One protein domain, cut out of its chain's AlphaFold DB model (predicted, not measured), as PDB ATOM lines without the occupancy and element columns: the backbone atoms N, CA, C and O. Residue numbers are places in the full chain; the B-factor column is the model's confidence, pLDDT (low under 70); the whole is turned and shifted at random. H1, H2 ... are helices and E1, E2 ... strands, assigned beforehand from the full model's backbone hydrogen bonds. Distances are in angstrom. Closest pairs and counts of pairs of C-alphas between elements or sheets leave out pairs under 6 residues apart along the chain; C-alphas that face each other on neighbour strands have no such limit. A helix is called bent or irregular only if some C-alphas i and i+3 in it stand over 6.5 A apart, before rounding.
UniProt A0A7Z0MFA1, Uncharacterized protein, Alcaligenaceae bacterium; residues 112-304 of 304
ATOM      1  N   VAL A 112      -0.856  -6.562  27.543       81.44
ATOM      2  CA  VAL A 112      -0.684  -6.913  26.120       81.44
ATOM      3  C   VAL A 112      -1.927  -7.613  25.571       81.44
ATOM      4  O   VAL A 112      -2.440  -7.216  24.526       81.44
ATOM      5  N   LEU A 113      -2.462  -8.608  26.286       81.75
ATOM      6  CA  LEU A 113      -3.662  -9.322  25.846       81.75
ATOM      7  C   LEU A 113      -4.919  -8.444  25.806       81.75
ATOM      8  O   LEU A 113      -5.754  -8.605  24.918       81.75
ATOM      9  N   ARG A 114      -5.057  -7.501  26.743       85.38
ATOM     10  CA  ARG A 114      -6.141  -6.508  26.706       85.38
ATOM     11  C   ARG A 114      -6.028  -5.629  25.470       85.38
ATOM     12  O   ARG A 114      -7.015  -5.484  24.759       85.38
ATOM     13  N   ALA A 115      -4.838  -5.096  25.187       85.19
ATOM     14  CA  ALA A 115      -4.603  -4.279  23.996       85.19
ATOM     15  C   ALA A 115      -4.940  -5.054  22.711       85.19
ATOM     16  O   ALA A 115      -5.663  -4.560  21.848       85.19
ATOM     17  N   ALA A 116      -4.504  -6.309  22.646       84.31
ATOM     18  CA  ALA A 116      -4.841  -7.266  21.604       84.31
ATOM     19  C   ALA A 116      -6.358  -7.457  21.402       84.31
ATOM     20  O   ALA A 116      -6.845  -7.376  20.276       84.31
ATOM     21  N   GLN A 117      -7.127  -7.685  22.474       86.56
ATOM     22  CA  GLN A 117      -8.589  -7.808  22.387       86.56
ATOM     23  C   GLN A 117      -9.263  -6.503  21.955       86.56
ATOM     24  O   GLN A 117     -10.195  -6.524  21.148       86.56
ATOM     25  N   THR A 118      -8.784  -5.363  22.461       88.81
ATOM     26  CA  THR A 118      -9.271  -4.042  22.042       88.81
ATOM     27  C   THR A 118      -9.096  -3.843  20.539       88.81
ATOM     28  O   THR A 118      -9.988  -3.312  19.885       88.81
ATOM     29  N   GLU A 119      -7.992  -4.324  19.977       89.56
ATOM     30  CA  GLU A 119      -7.704  -4.223  18.549       89.56
ATOM     31  C   GLU A 119      -8.422  -5.278  17.692       89.56
ATOM     32  O   GLU A 119      -8.776  -5.014  16.542       89.56
ATOM     33  N   ALA A 120      -8.705  -6.460  18.243       91.31
ATOM     34  CA  ALA A 120      -9.406  -7.525  17.529       91.31
ATOM     35  C   ALA A 120     -10.830  -7.113  17.100       91.31
ATOM     36  O   ALA A 120     -11.303  -7.536  16.045       91.31
ATOM     37  N   THR A 121     -11.502  -6.255  17.876       90.56
ATOM     38  CA  THR A 121     -12.854  -5.755  17.562       90.56
ATOM     39  C   THR A 121     -12.911  -4.971  16.238       90.56
ATOM     40  O   THR A 121     -13.650  -5.383  15.339       90.56
ATOM     41  N   PRO A 122     -12.138  -3.880  16.039       94.94
ATOM     42  CA  PRO A 122     -12.123  -3.176  14.757       94.94
ATOM     43  C   PRO A 122     -11.569  -4.036  13.608       94.94
ATOM     44  O   PRO A 122     -12.017  -3.881  12.470       94.94
ATOM     45  N   MET A 123     -10.657  -4.981  13.875       95.69
ATOM     46  CA  MET A 123     -10.196  -5.938  12.857       95.69
ATOM     47  C   MET A 123     -11.314  -6.849  12.357       95.69
ATOM     48  O   MET A 123     -11.417  -7.076  11.152       95.69
ATOM     49  N   LEU A 124     -12.150  -7.359  13.266       95.62
ATOM     50  CA  LEU A 124     -13.275  -8.213  12.902       95.62
ATOM     51  C   LEU A 124     -14.262  -7.449  12.020       95.62
ATOM     52  O   LEU A 124     -14.598  -7.934  10.945       95.62
ATOM     53  N   SER A 125     -14.626  -6.225  12.414       94.56
ATOM     54  CA  SER A 125     -15.494  -5.361  11.607       94.56
ATOM     55  C   SER A 125     -14.900  -5.073  10.223       94.56
ATOM     56  O   SER A 125     -15.599  -5.168   9.215       94.56
ATOM     57  N   THR A 126     -13.594  -4.793  10.156       95.88
ATOM     58  CA  THR A 126     -12.884  -4.604   8.881       95.88
ATOM     59  C   THR A 126     -13.002  -5.847   8.004       95.88
ATOM     60  O   THR A 126     -13.342  -5.748   6.830       95.88
ATOM     61  N   ILE A 127     -12.756  -7.034   8.561       96.06
ATOM     62  CA  ILE A 127     -12.811  -8.282   7.801       96.06
ATOM     63  C   ILE A 127     -14.226  -8.631   7.355       96.06
ATOM     64  O   ILE A 127     -14.403  -9.037   6.210       96.06
ATOM     65  N   GLU A 128     -15.233  -8.431   8.198       94.62
ATOM     66  CA  GLU A 128     -16.633  -8.640   7.820       94.62
ATOM     67  C   GLU A 128     -17.045  -7.745   6.640       94.62
ATOM     68  O   GLU A 128     -17.773  -8.202   5.761       94.62
ATOM     69  N   ALA A 129     -16.507  -6.523   6.548       95.50
ATOM     70  CA  ALA A 129     -16.705  -5.641   5.396       95.50
ATOM     71  C   ALA A 129     -15.892  -6.047   4.146       95.50
ATOM     72  O   ALA A 129     -16.304  -5.762   3.018       95.50
ATOM     73  N   LEU A 130     -14.738  -6.699   4.323       95.75
ATOM     74  CA  LEU A 130     -13.880  -7.155   3.222       95.75
ATOM     75  C   LEU A 130     -14.338  -8.484   2.613       95.75
ATOM     76  O   LEU A 130     -14.109  -8.702   1.428       95.75
ATOM     77  N   VAL A 131     -14.968  -9.379   3.383       97.25
ATOM     78  CA  VAL A 131     -15.348 -10.722   2.903       97.25
ATOM     79  C   VAL A 131     -16.216 -10.685   1.637       97.25
ATOM     80  O   VAL A 131     -15.826 -11.355   0.683       97.25
ATOM     81  N   PRO A 132     -17.303  -9.890   1.549       97.81
ATOM     82  CA  PRO A 132     -18.105  -9.826   0.325       97.81
ATOM     83  C   PRO A 132     -17.293  -9.346  -0.885       97.81
ATOM     84  O   PRO A 132     -17.422  -9.888  -1.978       97.81
ATOM     85  N   GLN A 133     -16.396  -8.376  -0.677       97.31
ATOM     86  CA  GLN A 133     -15.518  -7.865  -1.732       97.31
ATOM     87  C   GLN A 133     -14.501  -8.918  -2.179       97.31
ATOM     88  O   GLN A 133     -14.215  -9.024  -3.369       97.31
ATOM     89  N   LEU A 134     -13.949  -9.701  -1.248       97.31
ATOM     90  CA  LEU A 134     -13.045 -10.805  -1.568       97.31
ATOM     91  C   LEU A 134     -13.753 -11.891  -2.370       97.31
ATOM     92  O   LEU A 134     -13.150 -12.417  -3.301       97.31
ATOM     93  N   GLU A 135     -14.986 -12.241  -2.007       97.44
ATOM     94  CA  GLU A 135     -15.798 -13.224  -2.729       97.44
ATOM     95  C   GLU A 135     -16.056 -12.755  -4.160       97.44
ATOM     96  O   GLU A 135     -15.615 -13.421  -5.094       97.44
ATOM     97  N   GLU A 136     -16.617 -11.556  -4.335       96.75
ATOM     98  CA  GLU A 136     -16.898 -10.990  -5.659       96.75
ATOM     99  C   GLU A 136     -15.636 -10.909  -6.533       96.75
ATOM    100  O   GLU A 136     -15.624 -11.345  -7.685       96.75
ATOM    101  N   ASN A 137     -14.539 -10.374  -5.991       96.50
ATOM    102  CA  ASN A 137     -13.292 -10.246  -6.740       96.50
ATOM    103  C   ASN A 137     -12.665 -11.609  -7.064       96.50
ATOM    104  O   ASN A 137     -12.086 -11.772  -8.137       96.50
ATOM    105  N   THR A 138     -12.784 -12.592  -6.169       97.44
ATOM    106  CA  THR A 138     -12.295 -13.953  -6.428       97.44
ATOM    107  C   THR A 138     -13.096 -14.620  -7.530       97.44
ATOM    108  O   THR A 138     -12.485 -15.202  -8.422       97.44
ATOM    109  N   ASP A 139     -14.419 -14.475  -7.527       97.19
ATOM    110  CA  ASP A 139     -15.281 -15.027  -8.570       97.19
ATOM    111  C   ASP A 139     -14.938 -14.427  -9.940       97.19
ATOM    112  O   ASP A 139     -14.741 -15.161 -10.909       97.19
ATOM    113  N   ARG A 140     -14.746 -13.102 -10.011       96.19
ATOM    114  CA  ARG A 140     -14.339 -12.408 -11.246       96.19
ATOM    115  C   ARG A 140     -12.974 -12.870 -11.758       96.19
ATOM    116  O   ARG A 140     -12.809 -13.119 -12.950       96.19
ATOM    117  N   VAL A 141     -11.980 -12.983 -10.874       97.62
ATOM    118  CA  VAL A 141     -10.651 -13.506 -11.238       97.62
ATOM    119  C   VAL A 141     -10.772 -14.955 -11.715       97.62
ATOM    120  O   VAL A 141     -10.143 -15.330 -12.706       97.62
ATOM    121  N   TRP A 142     -11.584 -15.768 -11.038       97.19
ATOM    122  CA  TRP A 142     -11.761 -17.180 -11.351       97.19
ATOM    123  C   TRP A 142     -12.439 -17.401 -12.705       97.19
ATOM    124  O   TRP A 142     -11.958 -18.238 -13.461       97.19
ATOM    125  N   GLU A 143     -13.452 -16.607 -13.066       96.25
ATOM    126  CA  GLU A 143     -14.117 -16.645 -14.382       96.25
ATOM    127  C   GLU A 143     -13.096 -16.519 -15.534       96.25
ATOM    128  O   GLU A 143     -13.085 -17.316 -16.477       96.25
ATOM    129  N   ILE A 144     -12.152 -15.578 -15.420       96.62
ATOM    130  CA  ILE A 144     -11.069 -15.381 -16.399       96.62
ATOM    131  C   ILE A 144     -10.070 -16.542 -16.357       96.62
ATOM    132  O   ILE A 144      -9.667 -17.085 -17.394       96.62
ATOM    133  N   MET A 145      -9.652 -16.932 -15.151       97.12
ATOM    134  CA  MET A 145      -8.662 -17.988 -14.966       97.12
ATOM    135  C   MET A 145      -9.170 -19.350 -15.430       97.12
ATOM    136  O   MET A 145      -8.377 -20.144 -15.936       97.12
ATOM    137  N   GLU A 146     -10.469 -19.623 -15.344       96.38
ATOM    138  CA  GLU A 146     -11.077 -20.838 -15.874       96.38
ATOM    139  C   GLU A 146     -10.831 -20.943 -17.386       96.38
ATOM    140  O   GLU A 146     -10.413 -21.988 -17.887       96.38
ATOM    141  N   VAL A 147     -10.985 -19.843 -18.129       96.12
ATOM    142  CA  VAL A 147     -10.722 -19.827 -19.574       96.12
ATOM    143  C   VAL A 147      -9.235 -20.011 -19.881       96.12
ATOM    144  O   VAL A 147      -8.885 -20.814 -20.749       96.12
ATOM    145  N   ILE A 148      -8.357 -19.316 -19.153       95.75
ATOM    146  CA  ILE A 148      -6.898 -19.394 -19.338       95.75
ATOM    147  C   ILE A 148      -6.372 -20.803 -19.030       95.75
ATOM    148  O   ILE A 148      -5.520 -21.329 -19.749       95.75
ATOM    149  N   THR A 149      -6.881 -21.439 -17.973       95.44
ATOM    150  CA  THR A 149      -6.404 -22.747 -17.494       95.44
ATOM    151  C   THR A 149      -6.943 -23.932 -18.297       95.44
ATOM    152  O   THR A 149      -6.352 -25.013 -18.242       95.44
ATOM    153  N   ARG A 150      -7.987 -23.743 -19.122       95.06
ATOM    154  CA  ARG A 150      -8.502 -24.773 -20.052       95.06
ATOM    155  C   ARG A 150      -7.470 -25.252 -21.074       95.06
ATOM    156  O   ARG A 150      -7.602 -26.373 -21.580       95.06
ATOM    157  N   ASP A 151      -6.464 -24.445 -21.408       96.44
ATOM    158  CA  ASP A 151      -5.363 -24.835 -22.292       96.44
ATOM    159  C   ASP A 151      -3.999 -24.711 -21.577       96.44
ATOM    160  O   ASP A 151      -3.625 -23.615 -21.152       96.44
ATOM    161  N   PRO A 152      -3.226 -25.809 -21.444       95.62
ATOM    162  CA  PRO A 152      -1.953 -25.783 -20.726       95.62
ATOM    163  C   PRO A 152      -0.892 -24.853 -21.326       95.62
ATOM    164  O   PRO A 152      -0.057 -24.348 -20.578       95.62
ATOM    165  N   ASP A 153      -0.887 -24.632 -22.644       95.31
ATOM    166  CA  ASP A 153       0.112 -23.775 -23.286       95.31
ATOM    167  C   ASP A 153      -0.226 -22.297 -23.080       95.31
ATOM    168  O   ASP A 153       0.670 -21.508 -22.770       95.31
ATOM    169  N   VAL A 154      -1.513 -21.940 -23.165       96.25
ATOM    170  CA  VAL A 154      -1.998 -20.595 -22.809       96.25
ATOM    171  C   VAL A 154      -1.710 -20.308 -21.337       96.25
ATOM    172  O   VAL A 154      -1.079 -19.300 -21.023       96.25
ATOM    173  N   SER A 155      -2.074 -21.228 -20.437       96.62
ATOM    174  CA  SER A 155      -1.805 -21.097 -19.002       96.62
ATOM    175  C   SER A 155      -0.313 -20.939 -18.707       96.62
ATOM    176  O   SER A 155       0.081 -20.018 -17.989       96.62
ATOM    177  N   ARG A 156       0.552 -21.779 -19.295       96.50
ATOM    178  CA  ARG A 156       2.007 -21.683 -19.107       96.50
ATOM    179  C   ARG A 156       2.539 -20.332 -19.574       96.50
ATOM    180  O   ARG A 156       3.327 -19.719 -18.852       96.50
ATOM    181  N   LYS A 157       2.100 -19.858 -20.745       96.06
ATOM    182  CA  LYS A 157       2.557 -18.577 -21.292       96.06
ATOM    183  C   LYS A 157       2.078 -17.392 -20.459       96.06
ATOM    184  O   LYS A 157       2.848 -16.470 -20.209       96.06
ATOM    185  N   PHE A 158       0.841 -17.443 -19.980       97.19
ATOM    186  CA  PHE A 158       0.299 -16.444 -19.070       97.19
ATOM    187  C   PHE A 158       1.111 -16.367 -17.768       97.19
ATOM    188  O   PHE A 158       1.576 -15.291 -17.398       97.19
ATOM    189  N   HIS A 159       1.398 -17.505 -17.126       96.50
ATOM    190  CA  HIS A 159       2.237 -17.544 -15.921       96.50
ATOM    191  C   HIS A 159       3.665 -17.034 -16.168       96.50
ATOM    192  O   HIS A 159       4.242 -16.383 -15.297       96.50
ATOM    193  N   GLU A 160       4.252 -17.317 -17.334       95.81
ATOM    194  CA  GLU A 160       5.553 -16.769 -17.733       95.81
ATOM    195  C   GLU A 160       5.517 -15.234 -17.777       95.81
ATOM    196  O   GLU A 160       6.382 -14.585 -17.192       95.81
ATOM    197  N   ILE A 161       4.486 -14.653 -18.396       96.38
ATOM    198  CA  ILE A 161       4.309 -13.198 -18.473       96.38
ATOM    199  C   ILE A 161       4.128 -12.590 -17.081       96.38
ATOM    200  O   ILE A 161       4.785 -11.601 -16.757       96.38
ATOM    201  N   LEU A 162       3.309 -13.202 -16.223       96.38
ATOM    202  CA  LEU A 162       3.117 -12.714 -14.855       96.38
ATOM    203  C   LEU A 162       4.412 -12.753 -14.031       96.38
ATOM    204  O   LEU A 162       4.690 -11.819 -13.279       96.38
ATOM    205  N   ARG A 163       5.256 -13.779 -14.216       94.12
ATOM    206  CA  ARG A 163       6.592 -13.846 -13.593       94.12
ATOM    207  C   ARG A 163       7.533 -12.747 -14.084       94.12
ATOM    208  O   ARG A 163       8.397 -12.316 -13.327       94.12
ATOM    209  N   LEU A 164       7.351 -12.271 -15.314       92.94
ATOM    210  CA  LEU A 164       8.087 -11.145 -15.898       92.94
ATOM    211  C   LEU A 164       7.429  -9.786 -15.594       92.94
ATOM    212  O   LEU A 164       7.563  -8.837 -16.368       92.94
ATOM    213  N   GLY A 165       6.705  -9.683 -14.475       94.38
ATOM    214  CA  GLY A 165       6.050  -8.446 -14.044       94.38
ATOM    215  C   GLY A 165       4.842  -8.060 -14.898       94.38
ATOM    216  O   GLY A 165       4.535  -6.879 -15.009       94.38
ATOM    217  N   GLY A 166       4.202  -9.035 -15.550       96.38
ATOM    218  CA  GLY A 166       3.035  -8.815 -16.403       96.38
ATOM    219  C   GLY A 166       3.362  -8.283 -17.798       96.38
ATOM    220  O   GLY A 166       2.451  -7.977 -18.558       96.38
ATOM    221  N   GLN A 167       4.636  -8.160 -18.173       96.75
ATOM    222  CA  GLN A 167       5.011  -7.547 -19.445       96.75
ATOM    223  C   GLN A 167       4.747  -8.479 -20.631       96.75
ATOM    224  O   GLN A 167       5.431  -9.487 -20.825       96.75
ATOM    225  N   VAL A 168       3.786  -8.098 -21.468       95.62
ATOM    226  CA  VAL A 168       3.487  -8.767 -22.733       95.62
ATOM    227  C   VAL A 168       4.468  -8.249 -23.772       95.62
ATOM    228  O   VAL A 168       4.472  -7.067 -24.122       95.62
ATOM    229  N   ARG A 169       5.344  -9.133 -24.245       94.88
ATOM    230  CA  ARG A 169       6.469  -8.787 -25.111       94.88
ATOM    231  C   ARG A 169       6.396  -9.551 -26.426       94.88
ATOM    232  O   ARG A 169       6.155 -10.756 -26.420       94.88
ATOM    233  N   VAL A 170       6.675  -8.869 -27.532       92.88
ATOM    234  CA  VAL A 170       6.786  -9.478 -28.864       92.88
ATOM    235  C   VAL A 170       8.203  -9.351 -29.400       92.88
ATOM    236  O   VAL A 170       8.897  -8.362 -29.158       92.88
ATOM    237  N   GLU A 171       8.630 -10.376 -30.133       90.50
ATOM    238  CA  GLU A 171       9.880 -10.350 -30.884       90.50
ATOM    239  C   GLU A 171       9.649  -9.728 -32.259       90.50
ATOM    240  O   GLU A 171       8.898 -10.273 -33.083       90.50
ATOM    241  N   GLU A 172      10.349  -8.627 -32.506       88.69
ATOM    242  CA  GLU A 172      10.381  -7.909 -33.774       88.69
ATOM    243  C   GLU A 172      11.732  -8.117 -34.450       88.69
ATOM    244  O   GLU A 172      12.790  -8.092 -33.815       88.69
ATOM    245  N   ARG A 173      11.711  -8.346 -35.764       88.12
ATOM    246  CA  ARG A 173      12.936  -8.514 -36.543       88.12
ATOM    247  C   ARG A 173      13.606  -7.156 -36.722       88.12
ATOM    248  O   ARG A 173      12.987  -6.226 -37.229       88.12
ATOM    249  N   ILE A 174      14.882  -7.069 -36.362       86.94
ATOM    250  CA  ILE A 174      15.674  -5.858 -36.589       86.94
ATOM    251  C   ILE A 174      16.042  -5.800 -38.076       86.94
ATOM    252  O   ILE A 174      16.512  -6.797 -38.638       86.94
ATOM    253  N   SER A 175      15.825  -4.647 -38.714       87.06
ATOM    254  CA  SER A 175      16.220  -4.443 -40.109       87.06
ATOM    255  C   SER A 175      17.741  -4.525 -40.269       87.06
ATOM    256  O   SER A 175      18.509  -4.264 -39.339       87.06
ATOM    257  N   GLU A 176      18.195  -4.912 -41.459       84.69
ATOM    258  CA  GLU A 176      19.627  -5.039 -41.739       84.69
ATOM    259  C   GLU A 176      20.359  -3.695 -41.599       84.69
ATOM    260  O   GLU A 176      21.480  -3.656 -41.096       84.69
ATOM    261  N   ASP A 177      19.686  -2.597 -41.939       84.00
ATOM    262  CA  ASP A 177      20.229  -1.243 -41.834       84.00
ATOM    263  C   ASP A 177      20.450  -0.829 -40.377       84.00
ATOM    264  O   ASP A 177      21.523  -0.342 -40.027       84.00
ATOM    265  N   ILE A 178      19.495  -1.121 -39.483       80.56
ATOM    266  CA  ILE A 178      19.656  -0.852 -38.045       80.56
ATOM    267  C   ILE A 178      20.798  -1.697 -37.467       80.56
ATOM    268  O   ILE A 178      21.559  -1.209 -36.633       80.56
ATOM    269  N   ARG A 179      20.983  -2.942 -37.928       85.19
ATOM    270  CA  ARG A 179      22.104  -3.796 -37.488       85.19
ATOM    271  C   ARG A 179      23.457  -3.253 -37.945       85.19
ATOM    272  O   ARG A 179      24.401  -3.275 -37.159       85.19
ATOM    273  N   LYS A 180      23.546  -2.727 -39.172       85.06
ATOM    274  CA  LYS A 180      24.759  -2.077 -39.697       85.06
ATOM    275  C   LYS A 180      25.105  -0.806 -38.920       85.06
ATOM    276  O   LYS A 180      26.271  -0.595 -38.614       85.06
ATOM    277  N   VAL A 181      24.103  -0.003 -38.555       86.62
ATOM    278  CA  VAL A 181      24.298   1.257 -37.814       86.62
ATOM    279  C   VAL A 181      24.624   1.025 -36.334       86.62
ATOM    280  O   VAL A 181      25.496   1.689 -35.786       86.62
ATOM    281  N   THR A 182      23.952   0.080 -35.674       83.06
ATOM    282  CA  THR A 182      24.144  -0.196 -34.235       83.06
ATOM    283  C   THR A 182      25.292  -1.162 -33.941       83.06
ATOM    284  O   THR A 182      25.631  -1.371 -32.779       83.06
ATOM    285  N   GLY A 183      25.857  -1.808 -34.968       84.69
ATOM    286  CA  GLY A 183      26.835  -2.887 -34.810       84.69
ATOM    287  C   GLY A 183      26.267  -4.147 -34.140       84.69
ATOM    288  O   GLY A 183      27.025  -5.035 -33.754       84.69
ATOM    289  N   SER A 184      24.944  -4.246 -33.971       81.00
ATOM    290  CA  SER A 184      24.321  -5.346 -33.238       81.00
ATOM    291  C   SER A 184      24.238  -6.623 -34.073       81.00
ATOM    292  O   SER A 184      23.618  -6.680 -35.142       81.00
ATOM    293  N   ALA A 185      24.798  -7.708 -33.536       84.19
ATOM    294  CA  ALA A 185      24.655  -9.037 -34.116       84.19
ATOM    295  C   ALA A 185      23.225  -9.598 -33.968       84.19
ATOM    296  O   ALA A 185      22.855 -10.500 -34.729       84.19
ATOM    297  N   ALA A 186      22.409  -9.056 -33.053       84.31
ATOM    298  CA  ALA A 186      21.057  -9.534 -32.778       84.31
ATOM    299  C   ALA A 186      20.146  -9.404 -34.010       84.31
ATOM    300  O   ALA A 186      20.142  -8.391 -34.707       84.31
ATOM    301  N   ARG A 187      19.373 -10.457 -34.295       86.31
ATOM    302  CA  ARG A 187      18.394 -10.481 -35.401       86.31
ATOM    303  C   ARG A 187      16.998 -10.045 -34.962       86.31
ATOM    304  O   ARG A 187      16.175  -9.709 -35.811       86.31
ATOM    305  N   PHE A 188      16.753 -10.042 -33.656       87.75
ATOM    306  CA  PHE A 188      15.473  -9.715 -33.048       87.75
ATOM    307  C   PHE A 188      15.680  -8.752 -31.886       87.75
ATOM    308  O   PHE A 188      16.705  -8.809 -31.205       87.75
ATOM    309  N   THR A 189      14.702  -7.880 -31.684       89.81
ATOM    310  CA  THR A 189      14.549  -7.068 -30.481       89.81
ATOM    311  C   THR A 189      13.224  -7.415 -29.821       89.81
ATOM    312  O   THR A 189      12.286  -7.867 -30.483       89.81
ATOM    313  N   THR A 190      13.152  -7.206 -28.514       90.69
ATOM    314  CA  THR A 190      11.950  -7.472 -27.733       90.69
ATOM    315  C   THR A 190      11.307  -6.148 -27.364       90.69
ATOM    316  O   THR A 190      11.945  -5.308 -26.728       90.69
ATOM    317  N   ARG A 191      10.039  -5.966 -27.733       93.44
ATOM    318  CA  ARG A 191       9.261  -4.768 -27.403       93.44
ATOM    319  C   ARG A 191       8.078  -5.147 -26.524       93.44
ATOM    320  O   ARG A 191       7.338  -6.075 -26.845       93.44
ATOM    321  N   THR A 192       7.902  -4.434 -25.415       95.94
ATOM    322  CA  THR A 192       6.695  -4.549 -24.589       95.94
ATOM    323  C   THR A 192       5.541  -3.865 -25.317       95.94
ATOM    324  O   THR A 192       5.658  -2.699 -25.689       95.94
ATOM    325  N   ILE A 193       4.455  -4.600 -25.545       96.06
ATOM    326  CA  ILE A 193       3.244  -4.098 -26.213       96.06
ATOM    327  C   ILE A 193       2.118  -3.802 -25.227       96.06
ATOM    328  O   ILE A 193       1.273  -2.965 -25.513       96.06
ATOM    329  N   ALA A 194       2.138  -4.450 -24.062       97.06
ATOM    330  CA  ALA A 194       1.217  -4.190 -22.968       97.06
ATOM    331  C   ALA A 194       1.797  -4.683 -21.637       97.06
ATOM    332  O   ALA A 194       2.767  -5.450 -21.611       97.06
ATOM    333  N   THR A 195       1.173  -4.274 -20.537       97.56
ATOM    334  CA  THR A 195       1.489  -4.741 -19.186       97.56
ATOM    335  C   THR A 195       0.205  -5.204 -18.516       97.56
ATOM    336  O   THR A 195      -0.774  -4.469 -18.502       97.56
ATOM    337  N   ILE A 196       0.227  -6.419 -17.972       97.69
ATOM    338  CA  ILE A 196      -0.845  -6.995 -17.166       97.69
ATOM    339  C   ILE A 196      -0.598  -6.608 -15.703       97.69
ATOM    340  O   ILE A 196       0.244  -7.193 -15.018       97.69
ATOM    341  N   GLU A 197      -1.331  -5.619 -15.223       97.69
ATOM    342  CA  GLU A 197      -1.367  -5.197 -13.830       97.69
ATOM    343  C   GLU A 197      -2.248  -6.122 -12.985       97.69
ATOM    344  O   GLU A 197      -3.102  -6.852 -13.491       97.69
ATOM    345  N   GLY A 198      -2.012  -6.140 -11.672       96.81
ATOM    346  CA  GLY A 198      -2.833  -6.912 -10.737       96.81
ATOM    347  C   GLY A 198      -2.737  -8.436 -10.878       96.81
ATOM    348  O   GLY A 198      -3.395  -9.159 -10.135       96.81
ATOM    349  N   GLY A 199      -1.888  -8.964 -11.769       95.62
ATOM    350  CA  GLY A 199      -1.778 -10.406 -12.032       95.62
ATOM    351  C   GLY A 199      -1.363 -11.260 -10.825       95.62
ATOM    352  O   GLY A 199      -1.476 -12.482 -10.864       95.62
ATOM    353  N   ARG A 200      -0.933 -10.644  -9.717       94.88
ATOM    354  CA  ARG A 200      -0.765 -11.339  -8.433       94.88
ATOM    355  C   ARG A 200      -2.070 -11.955  -7.934       94.88
ATOM    356  O   ARG A 200      -2.013 -13.067  -7.427       94.88
ATOM    357  N   SER A 201      -3.217 -11.302  -8.136       97.00
ATOM    358  CA  SER A 201      -4.535 -11.858  -7.787       97.00
ATOM    359  C   SER A 201      -4.816 -13.173  -8.528       97.00
ATOM    360  O   SER A 201      -5.215 -14.164  -7.920       97.00
ATOM    361  N   ALA A 202      -4.480 -13.233  -9.819       95.69
ATOM    362  CA  ALA A 202      -4.581 -14.443 -10.629       95.69
ATOM    363  C   ALA A 202      -3.654 -15.576 -10.141       95.69
ATOM    364  O   ALA A 202      -4.038 -16.744 -10.174       95.69
ATOM    365  N   LEU A 203      -2.446 -15.245  -9.667       94.38
ATOM    366  CA  LEU A 203      -1.514 -16.221  -9.077       94.38
ATOM    367  C   LEU A 203      -1.895 -16.633  -7.651       94.38
ATOM    368  O   LEU A 203      -1.511 -17.712  -7.195       94.38
ATOM    369  N   ASP A 204      -2.581 -15.766  -6.913       94.88
ATOM    370  CA  ASP A 204      -3.024 -16.049  -5.553       94.88
ATOM    371  C   ASP A 204      -4.072 -17.164  -5.549       94.88
ATOM    372  O   ASP A 204      -3.966 -18.081  -4.738       94.88
ATOM    373  N   GLY A 205      -5.007 -17.153  -6.505       89.06
ATOM    374  CA  GLY A 205      -5.975 -18.237  -6.688       89.06
ATOM    375  C   GLY A 205      -6.967 -18.367  -5.529       89.06
ATOM    376  O   GLY A 205      -7.334 -19.479  -5.161       89.06
ATOM    377  N   GLY A 206      -7.352 -17.245  -4.915       91.62
ATOM    378  CA  GLY A 206      -8.294 -17.213  -3.793       91.62
ATOM    379  C   GLY A 206      -7.692 -17.631  -2.446       91.62
ATOM    380  O   GLY A 206      -8.430 -17.797  -1.470       91.62
ATOM    381  N   ARG A 207      -6.363 -17.775  -2.347       96.12
ATOM    382  CA  ARG A 207      -5.672 -18.059  -1.080       96.12
ATOM    383  C   ARG A 207      -5.895 -16.953  -0.056       96.12
ATOM    384  O   ARG A 207      -6.026 -17.271   1.123       96.12
ATOM    385  N   ALA A 208      -6.002 -15.692  -0.477       96.31
ATOM    386  CA  ALA A 208      -6.367 -14.584   0.401       96.31
ATOM    387  C   ALA A 208      -7.742 -14.813   1.058       96.31
ATOM    388  O   ALA A 208      -7.850 -14.807   2.284       96.31
ATOM    389  N   LEU A 209      -8.779 -15.111   0.266       97.25
ATOM    390  CA  LEU A 209     -10.123 -15.415   0.771       97.25
ATOM    391  C   LEU A 209     -10.123 -16.643   1.695       97.25
ATOM    392  O   LEU A 209     -10.734 -16.622   2.766       97.25
ATOM    393  N   GLN A 210      -9.408 -17.704   1.311       97.06
ATOM    394  CA  GLN A 210      -9.288 -18.909   2.127       97.06
ATOM    395  C   GLN A 210      -8.598 -18.620   3.466       97.06
ATOM    396  O   GLN A 210      -9.088 -19.061   4.507       97.06
ATOM    397  N   ALA A 211      -7.504 -17.855   3.465       96.88
ATOM    398  CA  ALA A 211      -6.792 -17.468   4.678       96.88
ATOM    399  C   ALA A 211      -7.685 -16.647   5.618       96.88
ATOM    400  O   ALA A 211      -7.684 -16.890   6.828       96.88
ATOM    401  N   ILE A 212      -8.506 -15.740   5.074       97.50
ATOM    402  CA  ILE A 212      -9.476 -14.993   5.877       97.50
ATOM    403  C   ILE A 212     -10.502 -15.929   6.526       97.50
ATOM    404  O   ILE A 212     -10.700 -15.880   7.741       97.50
ATOM    405  N   LYS A 213     -11.126 -16.812   5.738       96.44
ATOM    406  CA  LYS A 213     -12.185 -17.713   6.219       96.44
ATOM    407  C   LYS A 213     -11.681 -18.762   7.211       96.44
ATOM    408  O   LYS A 213     -12.381 -19.063   8.173       96.44
ATOM    409  N   GLN A 214     -10.499 -19.328   6.973       96.06
ATOM    410  CA  GLN A 214      -9.987 -20.468   7.740       96.06
ATOM    411  C   GLN A 214      -9.125 -20.060   8.934       96.06
ATOM    412  O   GLN A 214      -9.133 -20.767   9.937       96.06
ATOM    413  N   ASN A 215      -8.418 -18.928   8.855       95.25
ATOM    414  CA  ASN A 215      -7.459 -18.533   9.888       95.25
ATOM    415  C   ASN A 215      -7.892 -17.251  10.603       95.25
ATOM    416  O   ASN A 215      -8.014 -17.241  11.825       95.25
ATOM    417  N   VAL A 216      -8.168 -16.176   9.855       96.69
ATOM    418  CA  VAL A 216      -8.395 -14.850  10.453       96.69
ATOM    419  C   VAL A 216      -9.716 -14.774  11.209       96.69
ATOM    420  O   VAL A 216      -9.721 -14.406  12.381       96.69
ATOM    421  N   LEU A 217     -10.834 -15.145  10.579       95.62
ATOM    422  CA  LEU A 217     -12.152 -15.087  11.218       95.62
ATOM    423  C   LEU A 217     -12.234 -15.974  12.477       95.62
ATOM    424  O   LEU A 217     -12.649 -15.468  13.525       95.62
ATOM    425  N   PRO A 218     -11.823 -17.260  12.442       95.31
ATOM    426  CA  PRO A 218     -11.783 -18.086  13.646       95.31
ATOM    427  C   PRO A 218     -10.805 -17.557  14.699       95.31
ATOM    428  O   PRO A 218     -11.128 -17.583  15.886       95.31
ATOM    429  N   GLY A 219      -9.642 -17.044  14.279       94.25
ATOM    430  CA  GLY A 219      -8.640 -16.441  15.158       94.25
ATOM    431  C   GLY A 219      -9.192 -15.255  15.943       94.25
ATOM    432  O   GLY A 219      -9.180 -15.267  17.173       94.25
ATOM    433  N   LEU A 220      -9.775 -14.277  15.248       94.56
ATOM    434  CA  LEU A 220     -10.383 -13.091  15.860       94.56
ATOM    435  C   LEU A 220     -11.542 -13.448  16.796       94.56
ATOM    436  O   LEU A 220     -11.606 -12.944  17.915       94.56
ATOM    437  N   ARG A 221     -12.435 -14.357  16.385       93.88
ATOM    438  CA  ARG A 221     -13.547 -14.807  17.242       93.88
ATOM    439  C   ARG A 221     -13.044 -15.496  18.503       93.88
ATOM    440  O   ARG A 221     -13.545 -15.216  19.590       93.88
ATOM    441  N   ARG A 222     -12.027 -16.355  18.372       91.75
ATOM    442  CA  ARG A 222     -11.387 -16.996  19.521       91.75
ATOM    443  C   ARG A 222     -10.801 -15.946  20.458       91.75
ATOM    444  O   ARG A 222     -11.137 -15.967  21.635       91.75
ATOM    445  N   LEU A 223     -10.017 -14.998  19.940       90.75
ATOM    446  CA  LEU A 223      -9.411 -13.913  20.722       90.75
ATOM    447  C   LEU A 223     -10.446 -13.116  21.523       90.75
ATOM    448  O   LEU A 223     -10.246 -12.877  22.713       90.75
ATOM    449  N   LEU A 224     -11.562 -12.751  20.892       90.69
ATOM    450  CA  LEU A 224     -12.647 -12.001  21.530       90.69
ATOM    451  C   LEU A 224     -13.409 -12.818  22.585       90.69
ATOM    452  O   LEU A 224     -13.964 -12.241  23.513       90.69
ATOM    453  N   SER A 225     -13.416 -14.148  22.472       90.00
ATOM    454  CA  SER A 225     -14.036 -15.047  23.457       90.00
ATOM    455  C   SER A 225     -13.141 -15.420  24.646       90.00
ATOM    456  O   SER A 225     -13.621 -16.046  25.589       90.00
ATOM    457  N   LEU A 226     -11.847 -15.078  24.620       88.06
ATOM    458  CA  LEU A 226     -10.915 -15.473  25.677       88.06
ATOM    459  C   LEU A 226     -11.210 -14.755  26.998       88.06
ATOM    460  O   LEU A 226     -11.272 -13.525  27.059       88.06
ATOM    461  N   ASN A 227     -11.269 -15.531  28.084       85.25
ATOM    462  CA  ASN A 227     -11.206 -14.992  29.434       85.25
ATOM    463  C   ASN A 227      -9.746 -14.697  29.802       85.25
ATOM    464  O   ASN A 227      -8.971 -15.602  30.106       85.25
ATOM    465  N   LEU A 228      -9.374 -13.418  29.811       76.56
ATOM    466  CA  LEU A 228      -8.006 -12.971  30.089       76.56
ATOM    467  C   LEU A 228      -7.470 -13.364  31.474       76.56
ATOM    468  O   LEU A 228      -6.259 -13.332  31.678       76.56
ATOM    469  N   GLN A 229      -8.347 -13.706  32.421       73.69
ATOM    470  CA  GLN A 229      -7.947 -14.120  33.769       73.69
ATOM    471  C   GLN A 229      -7.430 -15.564  33.824       73.69
ATOM    472  O   GLN A 229      -6.759 -15.929  34.784       73.69
ATOM    473  N   GLU A 230      -7.725 -16.374  32.806       78.75
ATOM    474  CA  GLU A 230      -7.426 -17.813  32.773       78.75
ATOM    475  C   GLU A 230      -6.291 -18.168  31.803       78.75
ATOM    476  O   GLU A 230      -5.886 -19.325  31.703       78.75
ATOM    477  N   VAL A 231      -5.761 -17.184  31.073       77.31
ATOM    478  CA  VAL A 231      -4.679 -17.411  30.109       77.31
ATOM    479  C   VAL A 231      -3.350 -17.577  30.861       77.31
ATOM    480  O   VAL A 231      -3.053 -16.761  31.727       77.31
ATOM    481  N   SER A 232      -2.570 -18.618  30.518       73.19
ATOM    482  CA  SER A 232      -1.347 -19.090  31.219       73.19
ATOM    483  C   SER A 232      -0.159 -18.101  31.186       73.19
ATOM    484  O   SER A 232      -0.376 -16.910  31.289       73.19
ATOM    485  N   SER A 233       1.109 -18.480  30.963       67.50
ATOM    486  CA  SER A 233       2.226 -17.574  30.549       67.50
ATOM    487  C   SER A 233       2.601 -17.766  29.072       67.50
ATOM    488  O   SER A 233       2.735 -16.806  28.317       67.50
ATOM    489  N   ASP A 234       2.585 -19.018  28.633       70.81
ATOM    490  CA  ASP A 234       3.039 -19.443  27.309       70.81
ATOM    491  C   ASP A 234       2.030 -19.117  26.204       70.81
ATOM    492  O   ASP A 234       2.384 -18.933  25.040       70.81
ATOM    493  N   ASP A 235       0.750 -19.014  26.557       76.00
ATOM    494  CA  ASP A 235      -0.288 -18.675  25.584       76.00
ATOM    495  C   ASP A 235      -0.216 -17.204  25.139       76.00
ATOM    496  O   ASP A 235      -0.744 -16.855  24.095       76.00
ATOM    497  N   GLY A 236       0.447 -16.320  25.889       75.06
ATOM    498  CA  GLY A 236       0.472 -14.875  25.614       75.06
ATOM    499  C   GLY A 236       1.338 -14.511  24.432       75.06
ATOM    500  O   GLY A 236       0.917 -13.751  23.556       75.06
ATOM    501  N   ASP A 237       2.518 -15.116  24.377       76.38
ATOM    502  CA  ASP A 237       3.440 -14.951  23.261       76.38
ATOM    503  C   ASP A 237       2.832 -15.529  21.980       76.38
ATOM    504  O   ASP A 237       2.871 -14.897  20.922       76.38
ATOM    505  N   LYS A 238       2.164 -16.687  22.086       84.25
ATOM    506  CA  LYS A 238       1.439 -17.303  20.964       84.25
ATOM    507  C   LYS A 238       0.324 -16.401  20.438       84.25
ATOM    508  O   LYS A 238       0.222 -16.219  19.229       84.25
ATOM    509  N   LEU A 239      -0.475 -15.809  21.327       83.25
ATOM    510  CA  LEU A 239      -1.554 -14.890  20.946       83.25
ATOM    511  C   LEU A 239      -1.004 -13.612  20.295       83.25
ATOM    512  O   LEU A 239      -1.572 -13.116  19.325       83.25
ATOM    513  N   SER A 240       0.133 -13.105  20.776       81.50
ATOM    514  CA  SER A 240       0.792 -11.932  20.186       81.50
ATOM    515  C   SER A 240       1.277 -12.207  18.758       81.50
ATOM    516  O   SER A 240       1.052 -11.396  17.856       81.50
ATOM    517  N   LEU A 241       1.893 -13.372  18.531       87.44
ATOM    518  CA  LEU A 241       2.303 -13.820  17.196       87.44
ATOM    519  C   LEU A 241       1.100 -14.030  16.271       87.44
ATOM    520  O   LEU A 241       1.134 -13.617  15.112       87.44
ATOM    521  N   GLU A 242       0.025 -14.623  16.784       90.50
ATOM    522  CA  GLU A 242      -1.209 -14.815  16.026       90.50
ATOM    523  C   GLU A 242      -1.817 -13.487  15.566       90.50
ATOM    524  O   GLU A 242      -2.233 -13.373  14.417       90.50
ATOM    525  N   ILE A 243      -1.831 -12.459  16.415       89.75
ATOM    526  CA  ILE A 243      -2.367 -11.140  16.050       89.75
ATOM    527  C   ILE A 243      -1.519 -10.474  14.972       89.75
ATOM    528  O   ILE A 243      -2.060  -9.884  14.034       89.75
ATOM    529  N   ALA A 244      -0.194 -10.583  15.070       90.94
ATOM    530  CA  ALA A 244       0.697 -10.088  14.028       90.94
ATOM    531  C   ALA A 244       0.433 -10.790  12.683       90.94
ATOM    532  O   ALA A 244       0.371 -10.131  11.643       90.94
ATOM    533  N   GLU A 245       0.211 -12.104  12.705       94.62
ATOM    534  CA  GLU A 245      -0.143 -12.874  11.514       94.62
ATOM    535  C   GLU A 245      -1.525 -12.487  10.966       94.62
ATOM    536  O   GLU A 245      -1.665 -12.279   9.761       94.62
ATOM    537  N   ILE A 246      -2.527 -12.296  11.828       95.31
ATOM    538  CA  ILE A 246      -3.854 -11.804  11.437       95.31
ATOM    539  C   ILE A 246      -3.738 -10.458  10.719       95.31
ATOM    540  O   ILE A 246      -4.255 -10.321   9.611       95.31
ATOM    541  N   ARG A 247      -3.006  -9.486  11.281       94.94
ATOM    542  CA  ARG A 247      -2.767  -8.179  10.637       94.94
ATOM    543  C   ARG A 247      -2.189  -8.333   9.236       94.94
ATOM    544  O   ARG A 247      -2.673  -7.710   8.293       94.94
ATOM    545  N   ARG A 248      -1.169  -9.182   9.097       96.69
ATOM    546  CA  ARG A 248      -0.510  -9.443   7.815       96.69
ATOM    547  C   ARG A 248      -1.486 -10.028   6.791       96.69
ATOM    548  O   ARG A 248      -1.463  -9.627   5.631       96.69
ATOM    549  N   GLN A 249      -2.354 -10.946   7.210       97.19
ATOM    550  CA  GLN A 249      -3.366 -11.547   6.339       97.19
ATOM    551  C   GLN A 249      -4.464 -10.551   5.942       97.19
ATOM    552  O   GLN A 249      -4.892 -10.563   4.791       97.19
ATOM    553  N   ILE A 250      -4.873  -9.649   6.842       96.62
ATOM    554  CA  ILE A 250      -5.803  -8.552   6.518       96.62
ATOM    555  C   ILE A 250      -5.196  -7.646   5.438       96.62
ATOM    556  O   ILE A 250      -5.840  -7.380   4.426       96.62
ATOM    557  N   GLN A 251      -3.941  -7.223   5.613       96.94
ATOM    558  CA  GLN A 251      -3.231  -6.401   4.624       96.94
ATOM    559  C   GLN A 251      -3.098  -7.119   3.277       96.94
ATOM    560  O   GLN A 251      -3.313  -6.524   2.224       96.94
ATOM    561  N   HIS A 252      -2.778  -8.414   3.302       96.88
ATOM    562  CA  HIS A 252      -2.711  -9.221   2.089       96.88
ATOM    563  C   HIS A 252      -4.068  -9.302   1.376       96.88
ATOM    564  O   HIS A 252      -4.121  -9.156   0.158       96.88
ATOM    565  N   ALA A 253      -5.166  -9.470   2.117       97.75
ATOM    566  CA  ALA A 253      -6.515  -9.488   1.564       97.75
ATOM    567  C   ALA A 253      -6.914  -8.144   0.929       97.75
ATOM    568  O   ALA A 253      -7.481  -8.128  -0.161       97.75
ATOM    569  N   GLN A 254      -6.570  -7.019   1.562       97.62
ATOM    570  CA  GLN A 254      -6.768  -5.686   0.981       97.62
ATOM    571  C   GLN A 254      -5.981  -5.526  -0.324       97.62
ATOM    572  O   GLN A 254      -6.542  -5.128  -1.343       97.62
ATOM    573  N   GLN A 255      -4.704  -5.923  -0.326       97.69
ATOM    574  CA  GLN A 255      -3.880  -5.856  -1.530       97.69
ATOM    575  C   GLN A 255      -4.418  -6.753  -2.650       97.69
ATOM    576  O   GLN A 255      -4.376  -6.358  -3.815       97.69
ATOM    577  N   TYR A 256      -4.930  -7.938  -2.307       98.19
ATOM    578  CA  TYR A 256      -5.562  -8.846  -3.258       98.19
ATOM    579  C   TYR A 256      -6.782  -8.207  -3.925       98.19
ATOM    580  O   TYR A 256      -6.913  -8.324  -5.138       98.19
ATOM    581  N   ILE A 257      -7.642  -7.510  -3.172       97.94
ATOM    582  CA  ILE A 257      -8.804  -6.801  -3.733       97.94
ATOM    583  C   ILE A 257      -8.349  -5.754  -4.753       97.94
ATOM    584  O   ILE A 257      -8.843  -5.730  -5.877       97.94
ATOM    585  N   GLU A 258      -7.362  -4.925  -4.406       97.75
ATOM    586  CA  GLU A 258      -6.811  -3.931  -5.337       97.75
ATOM    587  C   GLU A 258      -6.215  -4.579  -6.594       97.75
ATOM    588  O   GLU A 258      -6.438  -4.116  -7.716       97.75
ATOM    589  N   ASP A 259      -5.458  -5.663  -6.416       97.88
ATOM    590  CA  ASP A 259      -4.872  -6.419  -7.518       97.88
ATOM    591  C   ASP A 259      -5.947  -7.062  -8.395       97.88
ATOM    592  O   ASP A 259      -5.819  -7.034  -9.614       97.88
ATOM    593  N   ALA A 260      -7.021  -7.592  -7.815       98.00
ATOM    594  CA  ALA A 260      -8.136  -8.175  -8.550       98.00
ATOM    595  C   ALA A 260      -8.915  -7.110  -9.338       98.00
ATOM    596  O   ALA A 260      -9.228  -7.321 -10.512       98.00
ATOM    597  N   HIS A 261      -9.148  -5.931  -8.757       96.94
ATOM    598  CA  HIS A 261      -9.760  -4.808  -9.471       96.94
ATOM    599  C   HIS A 261      -8.909  -4.351 -10.658       96.94
ATOM    600  O   HIS A 261      -9.430  -4.207 -11.764       96.94
ATOM    601  N   ARG A 262      -7.592  -4.180 -10.466       97.69
ATOM    602  CA  ARG A 262      -6.670  -3.871 -11.572       97.69
ATOM    603  C   ARG A 262      -6.687  -4.973 -12.626       97.69
ATOM    604  O   ARG A 262      -6.817  -4.684 -13.815       97.69
ATOM    605  N   PHE A 263      -6.613  -6.229 -12.184       98.00
ATOM    606  CA  PHE A 263      -6.529  -7.386 -13.063       98.00
ATOM    607  C   PHE A 263      -7.755  -7.529 -13.969       98.00
ATOM    608  O   PHE A 263      -7.606  -7.778 -15.164       98.00
ATOM    609  N   THR A 264      -8.944  -7.334 -13.398       96.75
ATOM    610  CA  THR A 264     -10.247  -7.507 -14.060       96.75
ATOM    611  C   THR A 264     -10.754  -6.242 -14.764       96.75
ATOM    612  O   THR A 264     -11.889  -6.216 -15.252       96.75
ATOM    613  N   SER A 265      -9.942  -5.183 -14.820       97.06
ATOM    614  CA  SER A 265     -10.262  -3.977 -15.586       97.06
ATOM    615  C   SER A 265     -10.191  -4.245 -17.092       97.06
ATOM    616  O   SER A 265      -9.338  -5.005 -17.556       97.06
ATOM    617  N   LEU A 266     -11.054  -3.594 -17.877       96.31
ATOM    618  CA  LEU A 266     -11.133  -3.820 -19.325       96.31
ATOM    619  C   LEU A 266      -9.784  -3.621 -20.040       96.31
ATOM    620  O   LEU A 266      -9.390  -4.460 -20.847       96.31
ATOM    621  N   ASN A 267      -9.042  -2.563 -19.697       95.56
ATOM    622  CA  ASN A 267      -7.711  -2.297 -20.261       95.56
ATOM    623  C   ASN A 267      -6.742  -3.458 -20.008       95.56
ATOM    624  O   ASN A 267      -5.959  -3.844 -20.877       95.56
ATOM    625  N   ASN A 268      -6.800  -4.030 -18.808       96.38
ATOM    626  CA  ASN A 268      -5.914  -5.112 -18.431       96.38
ATOM    627  C   ASN A 268      -6.315  -6.430 -19.091       96.38
ATOM    628  O   ASN A 268      -5.460  -7.175 -19.558       96.38
ATOM    629  N   LEU A 269      -7.616  -6.684 -19.216       96.62
ATOM    630  CA  LEU A 269      -8.145  -7.820 -19.960       96.62
ATOM    631  C   LEU A 269      -7.757  -7.773 -21.442       96.62
ATOM    632  O   LEU A 269      -7.332  -8.786 -21.994       96.62
ATOM    633  N   GLN A 270      -7.798  -6.594 -22.065       95.56
ATOM    634  CA  GLN A 270      -7.276  -6.396 -23.420       95.56
ATOM    635  C   GLN A 270      -5.778  -6.724 -23.502       95.56
ATOM    636  O   GLN A 270      -5.346  -7.371 -24.454       95.56
ATOM    637  N   ALA A 271      -4.987  -6.370 -22.483       96.62
ATOM    638  CA  ALA A 271      -3.589  -6.791 -22.407       96.62
ATOM    639  C   ALA A 271      -3.440  -8.323 -22.309       96.62
ATOM    640  O   ALA A 271      -2.535  -8.885 -22.926       96.62
ATOM    641  N   VAL A 272      -4.335  -9.018 -21.594       95.69
ATOM    642  CA  VAL A 272      -4.361 -10.492 -21.564       95.69
ATOM    643  C   VAL A 272      -4.704 -11.075 -22.943       95.69
ATOM    644  O   VAL A 272      -4.082 -12.055 -23.353       95.69
ATOM    645  N   ALA A 273      -5.625 -10.477 -23.703       94.44
ATOM    646  CA  ALA A 273      -5.990 -10.950 -25.047       94.44
ATOM    647  C   ALA A 273      -4.790 -10.984 -26.022       94.44
ATOM    648  O   ALA A 273      -4.678 -11.881 -26.865       94.44
ATOM    649  N   LEU A 274      -3.810 -10.091 -25.832       95.31
ATOM    650  CA  LEU A 274      -2.566 -10.050 -26.615       95.31
ATOM    651  C   LEU A 274      -1.668 -11.288 -26.428       95.31
ATOM    652  O   LEU A 274      -0.702 -11.462 -27.175       95.31
ATOM    653  N   LEU A 275      -1.997 -12.213 -25.514       92.69
ATOM    654  CA  LEU A 275      -1.400 -13.556 -25.476       92.69
ATOM    655  C   LEU A 275      -1.432 -14.236 -26.851       92.69
ATOM    656  O   LEU A 275      -0.476 -14.922 -27.227       92.69
ATOM    657  N   GLY A 276      -2.498 -14.016 -27.628       90.31
ATOM    658  CA  GLY A 276      -2.605 -14.540 -28.985       90.31
ATOM    659  C   GLY A 276      -1.514 -14.030 -29.926       90.31
ATOM    660  O   GLY A 276      -1.042 -14.790 -30.771       90.31
ATOM    661  N   GLU A 277      -1.055 -12.792 -29.768       89.56
ATOM    662  CA  GLU A 277       0.010 -12.221 -30.600       89.56
ATOM    663  C   GLU A 277       1.389 -12.783 -30.242       89.56
ATOM    664  O   GLU A 277       2.229 -13.015 -31.114       89.56
ATOM    665  N   VAL A 278       1.613 -13.070 -28.958       91.38
ATOM    666  CA  VAL A 278       2.883 -13.627 -28.472       91.38
ATOM    667  C   VAL A 278       3.018 -15.114 -28.836       91.38
ATOM    668  O   VAL A 278       4.122 -15.614 -29.064       91.38
ATOM    669  N   MET A 279       1.906 -15.844 -28.940       92.44
ATOM    670  CA  MET A 279       1.888 -17.281 -29.239       92.44
ATOM    671  C   MET A 279       1.863 -17.574 -30.756       92.44
ATOM    672  O   MET A 279       0.857 -18.048 -31.292       92.44
ATOM    673  N   LYS A 280       2.993 -17.334 -31.448       80.19
ATOM    674  CA  LYS A 280       3.141 -17.472 -32.919       80.19
ATOM    675  C   LYS A 280       2.848 -18.884 -33.475       80.19
ATOM    676  O   LYS A 280       2.294 -18.994 -34.562       80.19
ATOM    677  N   ASN A 281       3.153 -19.952 -32.729       83.62
ATOM    678  CA  ASN A 281       2.946 -21.358 -33.138       83.62
ATOM    679  C   ASN A 281       1.938 -22.074 -32.224       83.62
ATOM    680  O   ASN A 281       2.255 -23.078 -31.586       83.62
ATOM    681  N   ARG A 282       0.730 -21.519 -32.093       88.12
ATOM    682  CA  ARG A 282      -0.291 -22.050 -31.178       88.12
ATOM    683  C   ARG A 282      -1.079 -23.218 -31.771       88.12
ATOM    684  O   ARG A 282      -1.408 -23.234 -32.955       88.12
ATOM    685  N   SER A 283      -1.456 -24.166 -30.917       91.62
ATOM    686  CA  SER A 283      -2.334 -25.277 -31.289       91.62
ATOM    687  C   SER A 283      -3.768 -24.804 -31.600       91.62
ATOM    688  O   SER A 283      -4.205 -23.715 -31.206       91.62
ATOM    689  N   THR A 284      -4.560 -25.652 -32.265       91.81
ATOM    690  CA  THR A 284      -6.003 -25.409 -32.476       91.81
ATOM    691  C   THR A 284      -6.769 -25.299 -31.154       91.81
ATOM    692  O   THR A 284      -7.801 -24.628 -31.088       91.81
ATOM    693  N   ARG A 285      -6.287 -25.963 -30.094       92.31
ATOM    694  CA  ARG A 285      -6.862 -25.885 -28.744       92.31
ATOM    695  C   ARG A 285      -6.572 -24.522 -28.111       92.31
ATOM    696  O   ARG A 285      -7.523 -23.841 -27.736       92.31
ATOM    697  N   ALA A 286      -5.320 -24.069 -28.150       92.38
ATOM    698  CA  ALA A 286      -4.924 -22.742 -27.681       92.38
ATOM    699  C   ALA A 286      -5.673 -21.623 -28.427       92.38
ATOM    700  O   ALA A 286      -6.186 -20.695 -27.811       92.38
ATOM    701  N   SER A 287      -5.850 -21.751 -29.747       93.06
ATOM    702  CA  SER A 287      -6.650 -20.796 -30.533       93.06
ATOM    703  C   SER A 287      -8.128 -20.752 -30.121       93.06
ATOM    704  O   SER A 287      -8.755 -19.701 -30.198       93.06
ATOM    705  N   ARG A 288      -8.712 -21.886 -29.708       94.00
ATOM    706  CA  ARG A 288     -10.089 -21.932 -29.192       94.00
ATOM    707  C   ARG A 288     -10.200 -21.291 -27.811       94.00
ATOM    708  O   ARG A 288     -11.174 -20.585 -27.581       94.00
ATOM    709  N   ALA A 289      -9.221 -21.523 -26.936       93.38
ATOM    710  CA  ALA A 289      -9.171 -20.909 -25.611       93.38
ATOM    711  C   ALA A 289      -9.048 -19.380 -25.702       93.38
ATOM    712  O   ALA A 289      -9.827 -18.679 -25.072       93.38
ATOM    713  N   LEU A 290      -8.164 -18.866 -26.565       93.75
ATOM    714  CA  LEU A 290      -8.004 -17.422 -26.778       93.75
ATOM    715  C   LEU A 290      -9.278 -16.766 -27.333       93.75
ATOM    716  O   LEU A 290      -9.711 -15.758 -26.801       93.75
ATOM    717  N   ARG A 291      -9.970 -17.391 -28.297       95.69
ATOM    718  CA  ARG A 291     -11.279 -16.881 -28.756       95.69
ATOM    719  C   ARG A 291     -12.358 -16.909 -27.674       95.69
ATOM    720  O   ARG A 291     -13.282 -16.105 -27.699       95.69
ATOM    721  N   ALA A 292     -12.312 -17.894 -26.775       95.69
ATOM    722  CA  ALA A 292     -13.220 -17.924 -25.635       95.69
ATOM    723  C   ALA A 292     -12.901 -16.791 -24.651       95.69
ATOM    724  O   ALA A 292     -13.832 -16.214 -24.104       95.69
ATOM    725  N   LEU A 293     -11.618 -16.459 -24.484       94.81
ATOM    726  CA  LEU A 293     -11.177 -15.324 -23.687       94.81
ATOM    727  C   LEU A 293     -11.651 -14.007 -24.310       94.81
ATOM    728  O   LEU A 293     -12.269 -13.226 -23.604       94.81
ATOM    729  N   ASP A 294     -11.472 -13.803 -25.618       95.75
ATOM    730  CA  ASP A 294     -11.939 -12.592 -26.313       95.75
ATOM    731  C   ASP A 294     -13.444 -12.352 -26.092       95.75
ATOM    732  O   ASP A 294     -13.851 -11.259 -25.707       95.75
ATOM    733  N   ARG A 295     -14.269 -13.401 -26.232       96.88
ATOM    734  CA  ARG A 295     -15.717 -13.316 -25.964       96.88
ATOM    735  C   ARG A 295     -16.036 -12.982 -24.511       96.88
ATOM    736  O   ARG A 295     -16.903 -12.157 -24.258       96.88
ATOM    737  N   LEU A 296     -15.334 -13.601 -23.561       95.06
ATOM    738  CA  LEU A 296     -15.520 -13.289 -22.144       95.06
ATOM    739  C   LEU A 296     -15.183 -11.817 -21.854       95.06
ATOM    740  O   LEU A 296     -15.879 -11.167 -21.083       95.06
ATOM    741  N   ILE A 297     -14.144 -11.275 -22.492       94.81
ATOM    742  CA  ILE A 297     -13.752  -9.868 -22.337       94.81
ATOM    743  C   ILE A 297     -14.834  -8.935 -22.888       94.81
ATOM    744  O   ILE A 297     -15.158  -7.943 -22.238       94.81
ATOM    745  N   GLU A 298     -15.421  -9.257 -24.044       95.62
ATOM    746  CA  GLU A 298     -16.564  -8.517 -24.598       95.62
ATOM    747  C   GLU A 298     -17.770  -8.545 -23.644       95.62
ATOM    748  O   GLU A 298     -18.375  -7.505 -23.381       95.62
ATOM    749  N   GLU A 299     -18.089  -9.709 -23.069       95.12
ATOM    750  CA  GLU A 299     -19.176  -9.857 -22.096       95.12
ATOM    751  C   GLU A 299     -18.928  -9.058 -20.811       95.12
ATOM    752  O   GLU A 299     -19.834  -8.381 -20.328       95.12
ATOM    753  N   ILE A 300     -17.709  -9.102 -20.259       91.75
ATOM    754  CA  ILE A 300     -17.333  -8.321 -19.072       91.75
ATOM    755  C   ILE A 300     -17.403  -6.823 -19.379       91.75
ATOM    756  O   ILE A 300     -17.940  -6.064 -18.575       91.75
ATOM    757  N   GLY A 301     -16.910  -6.399 -20.546       91.44
ATOM    758  CA  GLY A 301     -16.966  -5.007 -20.987       91.44
ATOM    759  C   GLY A 301     -18.393  -4.482 -21.160       91.44
ATOM    760  O   GLY A 301     -18.620  -3.299 -20.954       91.44
ATOM    761  N   ALA A 302     -19.359  -5.346 -21.484       92.94
ATOM    762  CA  ALA A 302     -20.772  -4.974 -21.566       92.94
ATOM    763  C   ALA A 302     -21.473  -4.871 -20.195       92.94
ATOM    764  O   ALA A 302     -22.547  -4.274 -20.109       92.94
ATOM    765  N   ARG A 303     -20.911  -5.481 -19.140       91.00
ATOM    766  CA  ARG A 303     -21.448  -5.440 -17.764       91.00
ATOM    767  C   ARG A 303     -20.904  -4.262 -16.940       91.00
ATOM    768  O   ARG A 303     -21.506  -3.950 -15.913       91.00
ATOM    769  N   GLN A 304     -19.765  -3.685 -17.334       86.56
ATOM    770  CA  GLN A 304     -19.100  -2.546 -16.676       86.56
ATOM    771  C   GLN A 304     -19.618  -1.211 -17.216       86.56
ATOM    772  O   GLN A 304     -19.758  -0.283 -16.391       86.56
TER     773      GLN A 304
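What this domain is: This is residues 112 to 304 of the 304 residues of an uncharacterized protein of Alcaligenaceae bacterium (UniProt A0A7Z0MFA1). What is the overall picture? This is a long helical body: H1a, H5b and the beginning of H6 run lengthwise together at one end, while H1b, H2, H4, H7, H8 and H9 gather in a cluster farther along. From that cluster a two-stranded ribbon, E1 and E2, leads away to the small helix H3 at its far end. What is it made of? The 193 printed residues, with nine named helices and two named strands in the order H1 H2 E1 H3 E2 H4 H5 H6 H7 H8 H9, are mostly helix; the sheet, order E1 - E2, is antiparallel, and helix packing is mostly crossed. How compact is it? It is loose, with a radius of gyration of the C-alphas of 23.1 A, and elongated, spanning 81 by 42 by 26 A.

Where its parts are: Where is the sheet? E1 is residues 167 to 173, from C-alpha 167 at (5.011, -7.547, -19.445), and E2 is residues 188 to 195, 20.3 A long. Which helices are bent? By hydrogen bonds H1, residues 112 to 149, and H5, residues 207 to 225, were each assigned as one helix, but C-alphas 129 and 132 are 6.7 A apart and C-alphas 214 and 217 are 6.8 A apart. Their arms are H1a, 112 to 129, 26.2 A; H1b, 132 to 149, 24.9 A; H5a, 207 to 214; and H5b, 217 to 225. Where are the others? H2 is residues 152 to 163, H3 176 to 182, H4 199 to 204, H7 266 to 273 and H8 275 to 278. H6, residues 234 to 263, is 43.2 A long, and H9, 284 to 303, is 29.2 A long, ending at (-21.448, -5.440, -17.764).

How they stand to each other: How do the strands pair? E1 and E2 are antiparallel at 151 degrees, with N 168 and O 194 within hydrogen-bond range at 2.8 A. What comes near them? The closest C-alphas are Val 170 and Val 278, 5.7 A, for E1 and H8, and Ala 194 and Ala 271, 5.5 A, for E2 and H7; H7 touches H9 at Leu 266 and Gly 301, 6.2 A. What meets the hub, H1? H1b touches H9 at Val 147 and Leu 293, 6.1 A, and H2 only at the corner at Thr 149 and Ser 155, 5.1 A; H1a touches H5b at Ala 120 and Leu 220, 5.9 A. How do the remaining helices stand? H6 touches H4 at Ser 201 and Ala 260, 5.2 A, and H5a at Ala 208 and Ala 253, 5.2 A, and forms a hairpin with H5b; O i to N i+4 pairs are within range throughout H2, H3, H4, H5a, H5b, H7 and H9, but 12 of 14 in H1a and H1b and 25 of 26 in H6, and H8 is too short for one.

The domain as a whole: How far does it reach? The two C-alphas farthest apart, those of Asp 177 and Gln 229, are 81.7 A apart. Are there cuts or weak places? The printed part has no cut and no long link, and residue 233 alone has a pLDDT under 70.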